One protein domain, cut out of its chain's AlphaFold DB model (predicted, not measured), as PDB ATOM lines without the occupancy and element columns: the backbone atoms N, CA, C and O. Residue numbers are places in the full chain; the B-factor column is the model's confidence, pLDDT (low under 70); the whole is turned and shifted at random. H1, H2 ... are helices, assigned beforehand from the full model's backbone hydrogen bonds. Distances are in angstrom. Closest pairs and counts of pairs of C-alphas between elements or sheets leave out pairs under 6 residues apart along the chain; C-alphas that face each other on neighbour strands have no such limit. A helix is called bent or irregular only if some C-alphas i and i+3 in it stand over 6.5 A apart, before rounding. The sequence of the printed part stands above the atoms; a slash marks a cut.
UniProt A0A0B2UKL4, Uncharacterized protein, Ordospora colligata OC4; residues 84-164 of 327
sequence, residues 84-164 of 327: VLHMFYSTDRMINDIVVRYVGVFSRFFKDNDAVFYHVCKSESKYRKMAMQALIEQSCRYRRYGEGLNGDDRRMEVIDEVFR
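What this domain is: This is residues 84 to 164 of the 327 residues of an uncharacterized protein of Ordospora colligata OC4 (UniProt A0A0B2UKL4). The helical hairpin of H3 and H4 makes the middle of this model, with the hairpin of H1 and H2 over one side of it and H5 packed on H4 on the other side. H6 is set loosely near H3 and touches no helix. The printed part has 81 residues with six named helices, H1 to H6 in chain order, and no named strand: the class is all helix. The whole is compact, with a radius of gyration of the C-alphas of 11.9 A, and rounded, spanning 28 by 27 by 19 A.

How they stand to each other: Begin with H1, residues 84 to 89, and H2, residues 93 to 105: they touch as a hairpin at a steep tilt of 42 degrees, and the closest C-alphas, of Phe 88 and Asn 96, are 5.7 A apart. H2 does this with residues 95 to 100 alone. Next come H3, residues 114 to 122, and H4, residues 128 to 138, a hairpin that touches at a shallow tilt of 29 degrees, with the C-alphas of Val 120 and Arg 128 closest at 5.8 A. H3 is close to H2 but not clearly touching it; look at the C-alphas of Val 100 and Val 120, the closest, 5.9 A apart. H4 is the hub, touching three helices; H2 touches it with residues 100 to 105 alone, the two running the same way at a shallow tilt of 23 degrees, and the closest C-alphas, of Gly 104 and Ala 131, are 3.8 A apart. H5, residues 140 to 146, forms a hairpin with H4 at a shallow tilt of 34 degrees, only just short of steep; the closest C-alphas, of Ile 136 and Tyr 142, are 5.0 A apart. H6, residues 154 to 163, is apart from H5, and close to H3 but not clearly touching it, the C-alphas of Lys 122 and Asp 160 closest at 7.9 A. In H2 and H3 every O i to N i+4 pair is within hydrogen-bond range; H4 has 6 of 7, H1 0 of 2 with 3 of 3 i+3 pairs, H5 0 of 3 with 3 of 4, and H6 2 of 6 with 2 of 7.

Where its parts are: Find C-alpha 84 at (-16.284, -57.539, -58.104), where H1 begins; it ends at Tyr 89. From C-alpha 93 at (-7.592, -45.658, -59.218), H2 runs 18.2 A to Val 105. H3 runs 12.2 A from Asp 114 to Lys 122, and H4 15.6 A from Arg 128 to Gln 138. H5, from Cys 140 to Gly 146, is irregular: C-alphas 141 and 144 are 7.3 A apart. H6 runs 14.9 A from Arg 154 to C-alpha 163 at (-6.498, -49.285, -40.314).

The domain as a whole: The two C-alphas farthest apart, of Asp 92 and Cys 140, are 31.9 A apart. The printed part has no cut, and no link is long. Look at the B-factor column: the mean pLDDT of the printed part is 73.4, with residues 114 to 115, 141 and 144 to 164 under 70, and H6 has a mean of 40.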
ATOM      1  N   VAL A  84     -16.667 -58.915 -57.757       74.62
ATOM      2  CA  VAL A  84     -16.284 -57.539 -58.104       74.62
ATOM      3  C   VAL A  84     -15.628 -56.819 -56.920       74.62
ATOM      4  O   VAL A  84     -14.797 -55.942 -57.124       74.62
ATOM      5  N   LEU A  85     -15.919 -57.219 -55.678       78.81
ATOM      6  CA  LEU A  85     -15.314 -56.625 -54.484       78.81
ATOM      7  C   LEU A  85     -13.797 -56.855 -54.391       78.81
ATOM      8  O   LEU A  85     -13.115 -56.055 -53.757       78.81
ATOM      9  N   HIS A  86     -13.235 -57.870 -55.063       71.56
ATOM     10  CA  HIS A  86     -11.777 -58.043 -55.142       71.56
ATOM     11  C   HIS A  86     -11.076 -56.847 -55.809       71.56
ATOM     12  O   HIS A  86      -9.893 -56.611 -55.573       71.56
ATOM     13  N   MET A  87     -11.803 -56.039 -56.585       78.88
ATOM     14  CA  MET A  87     -11.279 -54.814 -57.191       78.88
ATOM     15  C   MET A  87     -10.919 -53.731 -56.170       78.88
ATOM     16  O   MET A  87     -10.159 -52.829 -56.514       78.88
ATOM     17  N   PHE A  88     -11.391 -53.820 -54.920       70.75
ATOM     18  CA  PHE A  88     -10.946 -52.917 -53.852       70.75
ATOM     19  C   PHE A  88      -9.439 -53.005 -53.589       70.75
ATOM     20  O   PHE A  88      -8.846 -52.022 -53.160       70.75
ATOM     21  N   TYR A  89      -8.823 -54.150 -53.891       71.31
ATOM     22  CA  TYR A  89      -7.386 -54.380 -53.737       71.31
ATOM     23  C   TYR A  89      -6.571 -53.957 -54.967       71.31
ATOM     24  O   TYR A  89      -5.353 -54.120 -54.987       71.31
ATOM     25  N   SER A  90      -7.216 -53.432 -56.013       72.62
ATOM     26  CA  SER A  90      -6.506 -52.913 -57.178       72.62
ATOM     27  C   SER A  90      -5.804 -51.598 -56.840       72.62
ATOM     28  O   SER A  90      -6.398 -50.701 -56.244       72.62
ATOM     29  N   THR A  91      -4.558 -51.459 -57.293       72.12
ATOM     30  CA  THR A  91      -3.811 -50.193 -57.251       72.12
ATOM     31  C   THR A  91      -4.266 -49.205 -58.332       72.12
ATOM     32  O   THR A  91      -3.912 -48.029 -58.277       72.12
ATOM     33  N   ASP A  92      -5.074 -49.641 -59.309       77.56
ATOM     34  CA  ASP A  92      -5.626 -48.762 -60.342       77.56
ATOM     35  C   ASP A  92      -6.793 -47.941 -59.770       77.56
ATOM     36  O   ASP A  92      -7.867 -48.457 -59.439       77.56
ATOM     37  N   ARG A  93      -6.597 -46.620 -59.709       85.75
ATOM     38  CA  ARG A  93      -7.592 -45.658 -59.218       85.75
ATOM     39  C   ARG A  93      -8.930 -45.745 -59.955       85.75
ATOM     40  O   ARG A  93      -9.977 -45.588 -59.334       85.75
ATOM     41  N   MET A  94      -8.920 -45.993 -61.263       87.25
ATOM     42  CA  MET A  94     -10.143 -46.109 -62.058       87.25
ATOM     43  C   MET A  94     -10.905 -47.393 -61.719       87.25
ATOM     44  O   MET A  94     -12.133 -47.386 -61.671       87.25
ATOM     45  N   ILE A  95     -10.188 -48.483 -61.448       86.12
ATOM     46  CA  ILE A  95     -10.786 -49.736 -60.979       86.12
ATOM     47  C   ILE A  95     -11.390 -49.550 -59.583       86.12
ATOM     48  O   ILE A  95     -12.520 -49.982 -59.345       86.12
ATOM     49  N   ASN A  96     -10.698 -48.825 -58.702       86.56
ATOM     50  CA  ASN A  96     -11.218 -48.465 -57.386       86.56
ATOM     51  C   ASN A  96     -12.508 -47.619 -57.491       86.56
ATOM     52  O   ASN A  96     -13.522 -47.925 -56.862       86.56
ATOM     53  N   ASP A  97     -12.521 -46.617 -58.376       92.88
ATOM     54  CA  ASP A  97     -13.714 -45.816 -58.674       92.88
ATOM     55  C   ASP A  97     -14.896 -46.677 -59.151       92.88
ATOM     56  O   ASP A  97     -16.041 -46.435 -58.759       92.88
ATOM     57  N   ILE A  98     -14.633 -47.690 -59.983       94.38
ATOM     58  CA  ILE A  98     -15.660 -48.605 -60.496       94.38
ATOM     59  C   ILE A  98     -16.272 -49.427 -59.360       94.38
ATOM     60  O   ILE A  98     -17.499 -49.475 -59.260       94.38
ATOM     61  N   VAL A  99     -15.466 -50.039 -58.486       93.56
ATOM     62  CA  VAL A  99     -15.991 -50.878 -57.392       93.56
ATOM     63  C   VAL A  99     -16.721 -50.055 -56.330       93.56
ATOM     64  O   VAL A  99     -17.793 -50.455 -55.878       93.56
ATOM     65  N   VAL A 100     -16.234 -48.856 -55.995       94.88
ATOM     66  CA  VAL A 100     -16.932 -47.958 -55.059       94.88
ATOM     67  C   VAL A 100     -18.270 -47.513 -55.637       94.88
ATOM     68  O   VAL A 100     -19.292 -47.546 -54.947       94.88
ATOM     69  N   ARG A 101     -18.302 -47.140 -56.922       97.19
ATOM     70  CA  ARG A 101     -19.555 -46.785 -57.596       97.19
ATOM     71  C   ARG A 101     -20.504 -47.980 -57.683       97.19
ATOM     72  O   ARG A 101     -21.696 -47.800 -57.456       97.19
ATOM     73  N   TYR A 102     -19.997 -49.179 -57.965       96.50
ATOM     74  CA  TYR A 102     -20.782 -50.416 -57.968       96.50
ATOM     75  C   TYR A 102     -21.469 -50.644 -56.618       96.50
ATOM     76  O   TYR A 102     -22.680 -50.857 -56.572       96.50
ATOM     77  N   VAL A 103     -20.724 -50.508 -55.517       96.12
ATOM     78  CA  VAL A 103     -21.277 -50.603 -54.160       96.12
ATOM     79  C   VAL A 103     -22.329 -49.529 -53.899       96.12
ATOM     80  O   VAL A 103     -23.374 -49.838 -53.335       96.12
ATOM     81  N   GLY A 104     -22.102 -48.291 -54.344       95.81
ATOM     82  CA  GLY A 104     -23.096 -47.224 -54.223       95.81
ATOM     83  C   GLY A 104     -24.402 -47.533 -54.965       95.81
ATOM     84  O   GLY A 104     -25.481 -47.356 -54.406       95.81
ATOM     85  N   VAL A 105     -24.320 -48.042 -56.200       96.12
ATOM     86  CA  VAL A 105     -25.493 -48.406 -57.020       96.12
ATOM     87  C   VAL A 105     -26.269 -49.579 -56.415       96.12
ATOM     88  O   VAL A 105     -27.500 -49.592 -56.452       96.12
ATOM     89  N   PHE A 106     -25.557 -50.556 -55.855       95.94
ATOM     90  CA  PHE A 106     -26.113 -51.818 -55.366       95.94
ATOM     91  C   PHE A 106     -26.093 -51.942 -53.836       95.94
ATOM     92  O   PHE A 106     -26.104 -53.048 -53.295       95.94
ATOM     93  N   SER A 107     -26.123 -50.814 -53.124       94.25
ATOM     94  CA  SER A 107     -25.963 -50.745 -51.663       94.25
ATOM     95  C   SER A 107     -26.925 -51.647 -50.885       94.25
ATOM     96  O   SER A 107     -26.544 -52.210 -49.858       94.25
ATOM     97  N   ARG A 108     -28.146 -51.870 -51.400       91.81
ATOM     98  CA  ARG A 108     -29.156 -52.756 -50.787       91.81
ATOM     99  C   ARG A 108     -28.667 -54.188 -50.548       91.81
ATOM    100  O   ARG A 108     -29.139 -54.845 -49.625       91.81
ATOM    101  N   PHE A 109     -27.721 -54.658 -51.359       88.19
ATOM    102  CA  PHE A 109     -27.127 -55.992 -51.251       88.19
ATOM    103  C   PHE A 109     -25.942 -56.047 -50.274       88.19
ATOM    104  O   PHE A 109     -25.511 -57.129 -49.890       88.19
ATOM    105  N   PHE A 110     -25.437 -54.890 -49.836       85.06
ATOM    106  CA  PHE A 110     -24.270 -54.752 -48.957       85.06
ATOM    107  C   PHE A 110     -24.606 -54.141 -47.593       85.06
ATOM    108  O   PHE A 110     -23.702 -53.791 -46.835       85.06
ATOM    109  N   LYS A 111     -25.897 -54.018 -47.270       75.75
ATOM    110  CA  LYS A 111     -26.397 -53.240 -46.131       75.75
ATOM    111  C   LYS A 111     -25.802 -53.623 -44.773       75.75
ATOM    112  O   LYS A 111     -25.660 -52.753 -43.937       75.75
ATOM    113  N   ASP A 112     -25.324 -54.849 -44.582       73.00
ATOM    114  CA  ASP A 112     -24.667 -55.276 -43.335       73.00
ATOM    115  C   ASP A 112     -23.267 -55.873 -43.566       73.00
ATOM    116  O   ASP A 112     -22.749 -56.632 -42.747       73.00
ATOM    117  N   ASN A 113     -22.640 -55.540 -44.699       73.38
ATOM    118  CA  ASN A 113     -21.297 -56.002 -45.029       73.38
ATOM    119  C   ASN A 113     -20.238 -55.009 -44.522       73.38
ATOM    120  O   ASN A 113     -19.894 -54.040 -45.203       73.38
ATOM    121  N   ASP A 114     -19.713 -55.274 -43.323       68.06
ATOM    122  CA  ASP A 114     -18.715 -54.422 -42.662       68.06
ATOM    123  C   ASP A 114     -17.430 -54.257 -43.487       68.06
ATOM    124  O   ASP A 114     -16.829 -53.185 -43.480       68.06
ATOM    125  N   ALA A 115     -17.016 -55.301 -44.215       66.25
ATOM    126  CA  ALA A 115     -15.811 -55.262 -45.042       66.25
ATOM    127  C   ALA A 115     -15.981 -54.295 -46.220       66.25
ATOM    128  O   ALA A 115     -15.091 -53.502 -46.515       66.25
ATOM    129  N   VAL A 116     -17.151 -54.314 -46.861       77.62
ATOM    130  CA  VAL A 116     -17.488 -53.369 -47.933       77.62
ATOM    131  C   VAL A 116     -17.594 -51.947 -47.391       77.62
ATOM    132  O   VAL A 116     -17.028 -51.030 -47.982       77.62
ATOM    133  N   PHE A 117     -18.264 -51.759 -46.251       79.56
ATOM    134  CA  PHE A 117     -18.365 -50.451 -45.603       79.56
ATOM    135  C   PHE A 117     -16.980 -49.870 -45.290       79.56
ATOM    136  O   PHE A 117     -16.712 -48.706 -45.582       79.56
ATOM    137  N   TYR A 118     -16.079 -50.700 -44.764       73.56
ATOM    138  CA  TYR A 118     -14.691 -50.342 -44.497       73.56
ATOM    139  C   TYR A 118     -13.933 -49.918 -45.766       73.56
ATOM    140  O   TYR A 118     -13.362 -48.828 -45.804       73.56
ATOM    141  N   HIS A 119     -13.965 -50.740 -46.818       76.69
ATOM    142  CA  HIS A 119     -13.247 -50.455 -48.064       76.69
ATOM    143  C   HIS A 119     -13.755 -49.192 -48.762       76.69
ATOM    144  O   HIS A 119     -12.960 -48.388 -49.245       76.69
ATOM    145  N   VAL A 120     -15.070 -48.954 -48.757       85.00
ATOM    146  CA  VAL A 120     -15.639 -47.697 -49.267       85.00
ATOM    147  C   VAL A 120     -15.182 -46.515 -48.416       85.00
ATOM    148  O   VAL A 120     -14.750 -45.508 -48.969       85.00
ATOM    149  N   CYS A 121     -15.240 -46.635 -47.089       78.69
ATOM    150  CA  CYS A 121     -14.813 -45.590 -46.158       78.69
ATOM    151  C   CYS A 121     -13.350 -45.175 -46.388       78.69
ATOM    152  O   CYS A 121     -13.027 -43.991 -46.289       78.69
ATOM    153  N   LYS A 122     -12.484 -46.139 -46.715       71.25
ATOM    154  CA  LYS A 122     -11.049 -45.943 -46.956       71.25
ATOM    155  C   LYS A 122     -10.675 -45.494 -48.351       71.25
ATOM    156  O   LYS A 122      -9.581 -44.980 -48.547       71.25
ATOM    157  N   SER A 123     -11.554 -45.710 -49.311       77.44
ATOM    158  CA  SER A 123     -11.251 -45.393 -50.691       77.44
ATOM    159  C   SER A 123     -11.023 -43.888 -50.891       77.44
ATOM    160  O   SER A 123     -11.768 -43.049 -50.388       77.44
ATOM    161  N   GLU A 124     -10.027 -43.540 -51.700       80.38
ATOM    162  CA  GLU A 124      -9.838 -42.182 -52.230       80.38
ATOM    163  C   GLU A 124     -10.742 -41.891 -53.444       80.38
ATOM    164  O   GLU A 124     -10.592 -40.879 -54.138       80.38
ATOM    165  N   SER A 125     -11.687 -42.787 -53.737       88.38
ATOM    166  CA  SER A 125     -12.617 -42.633 -54.842       88.38
ATOM    167  C   SER A 125     -13.463 -41.379 -54.679       88.38
ATOM    168  O   SER A 125     -14.055 -41.113 -53.628       88.38
ATOM    169  N   LYS A 126     -13.654 -40.668 -55.792       89.56
ATOM    170  CA  LYS A 126     -14.601 -39.547 -55.872       89.56
ATOM    171  C   LYS A 126     -16.050 -39.961 -55.573       89.56
ATOM    172  O   LYS A 126     -16.872 -39.113 -55.238       89.56
ATOM    173  N   TYR A 127     -16.367 -41.254 -55.668       92.06
ATOM    174  CA  TYR A 127     -17.691 -41.802 -55.373       92.06
ATOM    175  C   TYR A 127     -17.872 -42.214 -53.905       92.06
ATOM    176  O   TYR A 127     -18.988 -42.578 -53.527       92.06
ATOM    177  N   ARG A 128     -16.828 -42.119 -53.060       88.94
ATOM    178  CA  ARG A 128     -16.861 -42.527 -51.643       88.94
ATOM    179  C   ARG A 128     -18.075 -41.980 -50.905       88.94
ATOM    180  O   ARG A 128     -18.830 -42.750 -50.324       88.94
ATOM    181  N   LYS A 129     -18.269 -40.654 -50.912       87.12
ATOM    182  CA  LYS A 129     -19.331 -40.000 -50.122       87.12
ATOM    183  C   LYS A 129     -20.719 -40.521 -50.503       87.12
ATOM    184  O   LYS A 129     -21.507 -40.858 -49.626       87.12
ATOM    185  N   MET A 130     -20.975 -40.651 -51.803       90.31
ATOM    186  CA  MET A 130     -22.235 -41.177 -52.331       90.31
ATOM    187  C   MET A 130     -22.448 -42.642 -51.928       90.31
ATOM    188  O   MET A 130     -23.532 -42.999 -51.478       90.31
ATOM    189  N   ALA A 131     -21.417 -43.483 -52.044       92.25
ATOM    190  CA  ALA A 131     -21.505 -44.894 -51.672       92.25
ATOM    191  C   ALA A 131     -21.685 -45.094 -50.156       92.25
ATOM    192  O   ALA A 131     -22.504 -45.911 -49.743       92.25
ATOM    193  N   MET A 132     -20.990 -44.309 -49.325       88.12
ATOM    194  CA  MET A 132     -21.164 -44.314 -47.867       88.12
ATOM    195  C   MET A 132     -22.590 -43.948 -47.474       88.12
ATOM    196  O   MET A 132     -23.216 -44.670 -46.700       88.12
ATOM    197  N   GLN A 133     -23.115 -42.856 -48.032       88.44
ATOM    198  CA  GLN A 133     -24.482 -42.418 -47.771       88.44
ATOM    199  C   GLN A 133     -25.492 -43.503 -48.168       88.44
ATOM    200  O   GLN A 133     -26.346 -43.876 -47.365       88.44
ATOM    201  N   ALA A 134     -25.320 -44.089 -49.356       91.69
ATOM    202  CA  ALA A 134     -26.169 -45.173 -49.831       91.69
ATOM    203  C   ALA A 134     -26.113 -46.410 -48.915       91.69
ATOM    204  O   ALA A 134     -27.141 -47.042 -48.708       91.69
ATOM    205  N   LEU A 135     -24.958 -46.770 -48.345       86.62
ATOM    206  CA  LEU A 135     -24.851 -47.877 -47.381       86.62
ATOM    207  C   LEU A 135     -25.529 -47.549 -46.041       86.62
ATOM    208  O   LEU A 135     -26.194 -48.406 -45.458       86.62
ATOM    209  N   ILE A 136     -25.391 -46.311 -45.560       84.62
ATOM    210  CA  ILE A 136     -25.990 -45.849 -44.299       84.62
ATOM    211  C   ILE A 136     -27.517 -45.842 -44.364       84.62
ATOM    212  O   ILE A 136     -28.182 -46.218 -43.398       84.62
ATOM    213  N   GLU A 137     -28.081 -45.453 -45.504       87.88
ATOM    214  CA  GLU A 137     -29.528 -45.478 -45.725       87.88
ATOM    215  C   GLU A 137     -30.099 -46.898 -45.667       87.88
ATOM    216  O   GLU A 137     -31.226 -47.092 -45.209       87.88
ATOM    217  N   GLN A 138     -29.314 -47.900 -46.069       88.00
ATOM    218  CA  GLN A 138     -29.759 -49.293 -46.112       88.00
ATOM    219  C   GLN A 138     -29.654 -50.020 -44.764       88.00
ATOM    220  O   GLN A 138     -30.360 -51.012 -44.572       88.00
ATOM    221  N   SER A 139     -28.816 -49.560 -43.823       78.56
ATOM    222  CA  SER A 139     -28.671 -50.198 -42.505       78.56
ATOM    223  C   SER A 139     -28.545 -49.218 -41.347       78.56
ATOM    224  O   SER A 139     -27.680 -48.342 -41.293       78.56
ATOM    225  N   CYS A 140     -29.385 -49.435 -40.330       72.06
ATOM    226  CA  CYS A 140     -29.374 -48.656 -39.097       72.06
ATOM    227  C   CYS A 140     -28.036 -48.747 -38.343       72.06
ATOM    228  O   CYS A 140     -27.688 -47.815 -37.615       72.06
ATOM    229  N   ARG A 141     -27.267 -49.820 -38.568       68.75
ATOM    230  CA  ARG A 141     -25.953 -50.064 -37.965       68.75
ATOM    231  C   ARG A 141     -24.943 -48.971 -38.303       68.75
ATOM    232  O   ARG A 141     -24.097 -48.635 -37.470       68.75
ATOM    233  N   TYR A 142     -25.052 -48.389 -39.495       70.75
ATOM    234  CA  TYR A 142     -24.103 -47.394 -39.973       70.75
ATOM    235  C   TYR A 142     -24.542 -45.943 -39.727       70.75
ATOM    236  O   TYR A 142     -23.747 -45.028 -39.930       70.75
ATOM    237  N   ARG A 143     -25.755 -45.692 -39.208       70.00
ATOM    238  CA  ARG A 143     -26.282 -44.326 -38.980       70.00
ATOM    239  C   ARG A 143     -25.384 -43.445 -38.118       70.00
ATOM    240  O   ARG A 143     -25.270 -42.256 -38.387       70.00
ATOM    241  N   ARG A 144     -24.683 -44.033 -37.144       63.84
ATOM    242  CA  ARG A 144     -23.701 -43.324 -36.299       63.84
ATOM    243  C   ARG A 144     -22.538 -42.698 -37.083       63.84
ATOM    244  O   ARG A 144     -21.871 -41.815 -36.561       63.84
ATOM    245  N   TYR A 145     -22.286 -43.165 -38.305       63.75
ATOM    246  CA  TYR A 145     -21.266 -42.625 -39.204       63.75
ATOM    247  C   TYR A 145     -21.826 -41.553 -40.154       63.75
ATOM    248  O   TYR A 145     -21.052 -40.793 -40.726       63.75
ATOM    249  N   GLY A 146     -23.154 -41.442 -40.290       58.78
ATOM    250  CA  GLY A 146     -23.809 -40.449 -41.152       58.78
ATOM    251  C   GLY A 146     -23.684 -39.015 -40.637       58.78
ATOM    252  O   GLY A 146     -23.543 -38.089 -41.428       58.78
ATOM    253  N   GLU A 147     -23.627 -38.829 -39.315       55.66
ATOM    254  CA  GLU A 147     -23.438 -37.515 -38.677       55.66
ATOM    255  C   GLU A 147     -22.061 -36.881 -38.981       55.66
ATOM    256  O   GLU A 147     -21.872 -35.691 -38.747       55.66
ATOM    257  N   GLY A 148     -21.100 -37.658 -39.503       50.41
ATOM    258  CA  GLY A 148     -19.747 -37.211 -39.859       50.41
ATOM    259  C   GLY A 148     -19.499 -36.989 -41.355       50.41
ATOM    260  O   GLY A 148     -18.392 -36.624 -41.723       50.41
ATOM    261  N   LEU A 149     -20.486 -37.203 -42.235       54.00
ATOM    262  CA  LEU A 149     -20.298 -36.999 -43.683       54.00
ATOM    263  C   LEU A 149     -20.364 -35.518 -44.106       54.00
ATOM    264  O   LEU A 149     -19.866 -35.169 -45.179       54.00
ATOM    265  N   ASN A 150     -20.936 -34.661 -43.250       46.94
ATOM    266  CA  ASN A 150     -21.172 -33.232 -43.501       46.94
ATOM    267  C   ASN A 150     -20.285 -32.287 -42.663       46.94
ATOM    268  O   ASN A 150     -20.446 -31.074 -42.763       46.94
ATOM    269  N   GLY A 151     -19.369 -32.804 -41.836       42.41
ATOM    270  CA  GLY A 151     -18.496 -31.994 -40.979       42.41
ATOM    271  C   GLY A 151     -17.104 -32.606 -40.834       42.41
ATOM    272  O   GLY A 151     -17.001 -33.826 -40.789       42.41
ATOM    273  N   ASP A 152     -16.090 -31.732 -40.799       40.66
ATOM    274  CA  ASP A 152     -14.634 -31.956 -40.714       40.66
ATOM    275  C   ASP A 152     -14.129 -33.413 -40.726       40.66
ATOM    276  O   ASP A 152     -14.376 -34.196 -39.803       40.66
ATOM    277  N   ASP A 153     -13.275 -33.706 -41.720       46.28
ATOM    278  CA  ASP A 153     -12.540 -34.964 -41.972       46.28
ATOM    279  C   ASP A 153     -11.827 -35.571 -40.734       46.28
ATOM    280  O   ASP A 153     -11.475 -36.750 -40.724       46.28
ATOM    281  N   ARG A 154     -11.693 -34.823 -39.631       39.56
ATOM    282  CA  ARG A 154     -11.045 -35.237 -38.373       39.56
ATOM    283  C   ARG A 154     -11.687 -36.439 -37.665       39.56
ATOM    284  O   ARG A 154     -11.030 -37.103 -36.870       39.56
ATOM    285  N   ARG A 155     -12.961 -36.778 -37.916       39.00
ATOM    286  CA  ARG A 155     -13.557 -38.027 -37.370       39.00
ATOM    287  C   ARG A 155     -13.201 -39.274 -38.183       39.00
ATOM    288  O   ARG A 155     -13.270 -40.377 -37.639       39.00
ATOM    289  N   MET A 156     -12.795 -39.108 -39.442       44.06
ATOM    290  CA  MET A 156     -12.264 -40.191 -40.276       44.06
ATOM    291  C   MET A 156     -10.795 -40.485 -39.936       44.06
ATOM    292  O   MET A 156     -10.369 -41.620 -40.114       44.06
ATOM    293  N   GLU A 157     -10.062 -39.537 -39.336       40.09
ATOM    294  CA  GLU A 157      -8.678 -39.726 -38.852       40.09
ATOM    295  C   GLU A 157      -8.547 -40.860 -37.813       40.09
ATOM    296  O   GLU A 157      -7.595 -41.634 -37.846       40.09
ATOM    297  N   VAL A 158      -9.562 -41.058 -36.959       38.34
ATOM    298  CA  VAL A 158      -9.605 -42.163 -35.972       38.34
ATOM    299  C   VAL A 158      -9.846 -43.528 -36.639       38.34
ATOM    300  O   VAL A 158      -9.463 -44.568 -36.101       38.34
ATOM    301  N   ILE A 159     -10.473 -43.544 -37.820       42.66
ATOM    302  CA  ILE A 159     -10.550 -44.726 -38.692       42.66
ATOM    303  C   ILE A 159      -9.245 -44.846 -39.503       42.66
ATOM    304  O   ILE A 159      -8.844 -45.935 -39.893       42.66
ATOM    305  N   ASP A 160      -8.521 -43.756 -39.733       36.97
ATOM    306  CA  ASP A 160      -7.223 -43.725 -40.409       36.97
ATOM    307  C   ASP A 160      -6.071 -44.332 -39.631       36.97
ATOM    308  O   ASP A 160      -5.361 -45.171 -40.180       36.97
ATOM    309  N   GLU A 161      -5.953 -44.040 -38.347       35.94
ATOM    310  CA  GLU A 161      -4.850 -44.551 -37.531       35.94
ATOM    311  C   GLU A 161      -4.979 -46.049 -37.196       35.94
ATOM    312  O   GLU A 161      -3.989 -46.763 -37.088       35.94
ATOM    313  N   VAL A 162      -6.211 -46.559 -37.106       39.56
ATOM    314  CA  VAL A 162      -6.500 -47.957 -36.724       39.56
ATOM    315  C   VAL A 162      -6.332 -48.942 -37.888       39.56
ATOM    316  O   VAL A 162      -6.202 -50.142 -37.672       39.56
ATOM    317  N   PHE A 163      -6.332 -48.449 -39.126       40.84
ATOM    318  CA  PHE A 163      -6.498 -49.285 -40.314       40.84
ATOM    319  C   PHE A 163      -5.463 -49.022 -41.430       40.84
ATOM    320  O   PHE A 163      -5.564 -49.609 -42.504       40.84
ATOM    321  N   ARG A 164      -4.480 -48.131 -41.212       37.53
ATOM    322  CA  ARG A 164      -3.396 -47.817 -42.173       37.53
ATOM    323  C   ARG A 164      -2.320 -48.900 -42.305       37.53
ATOM    324  O   ARG A 164      -1.539 -48.836 -43.246       37.53
TER     325      ARG A 164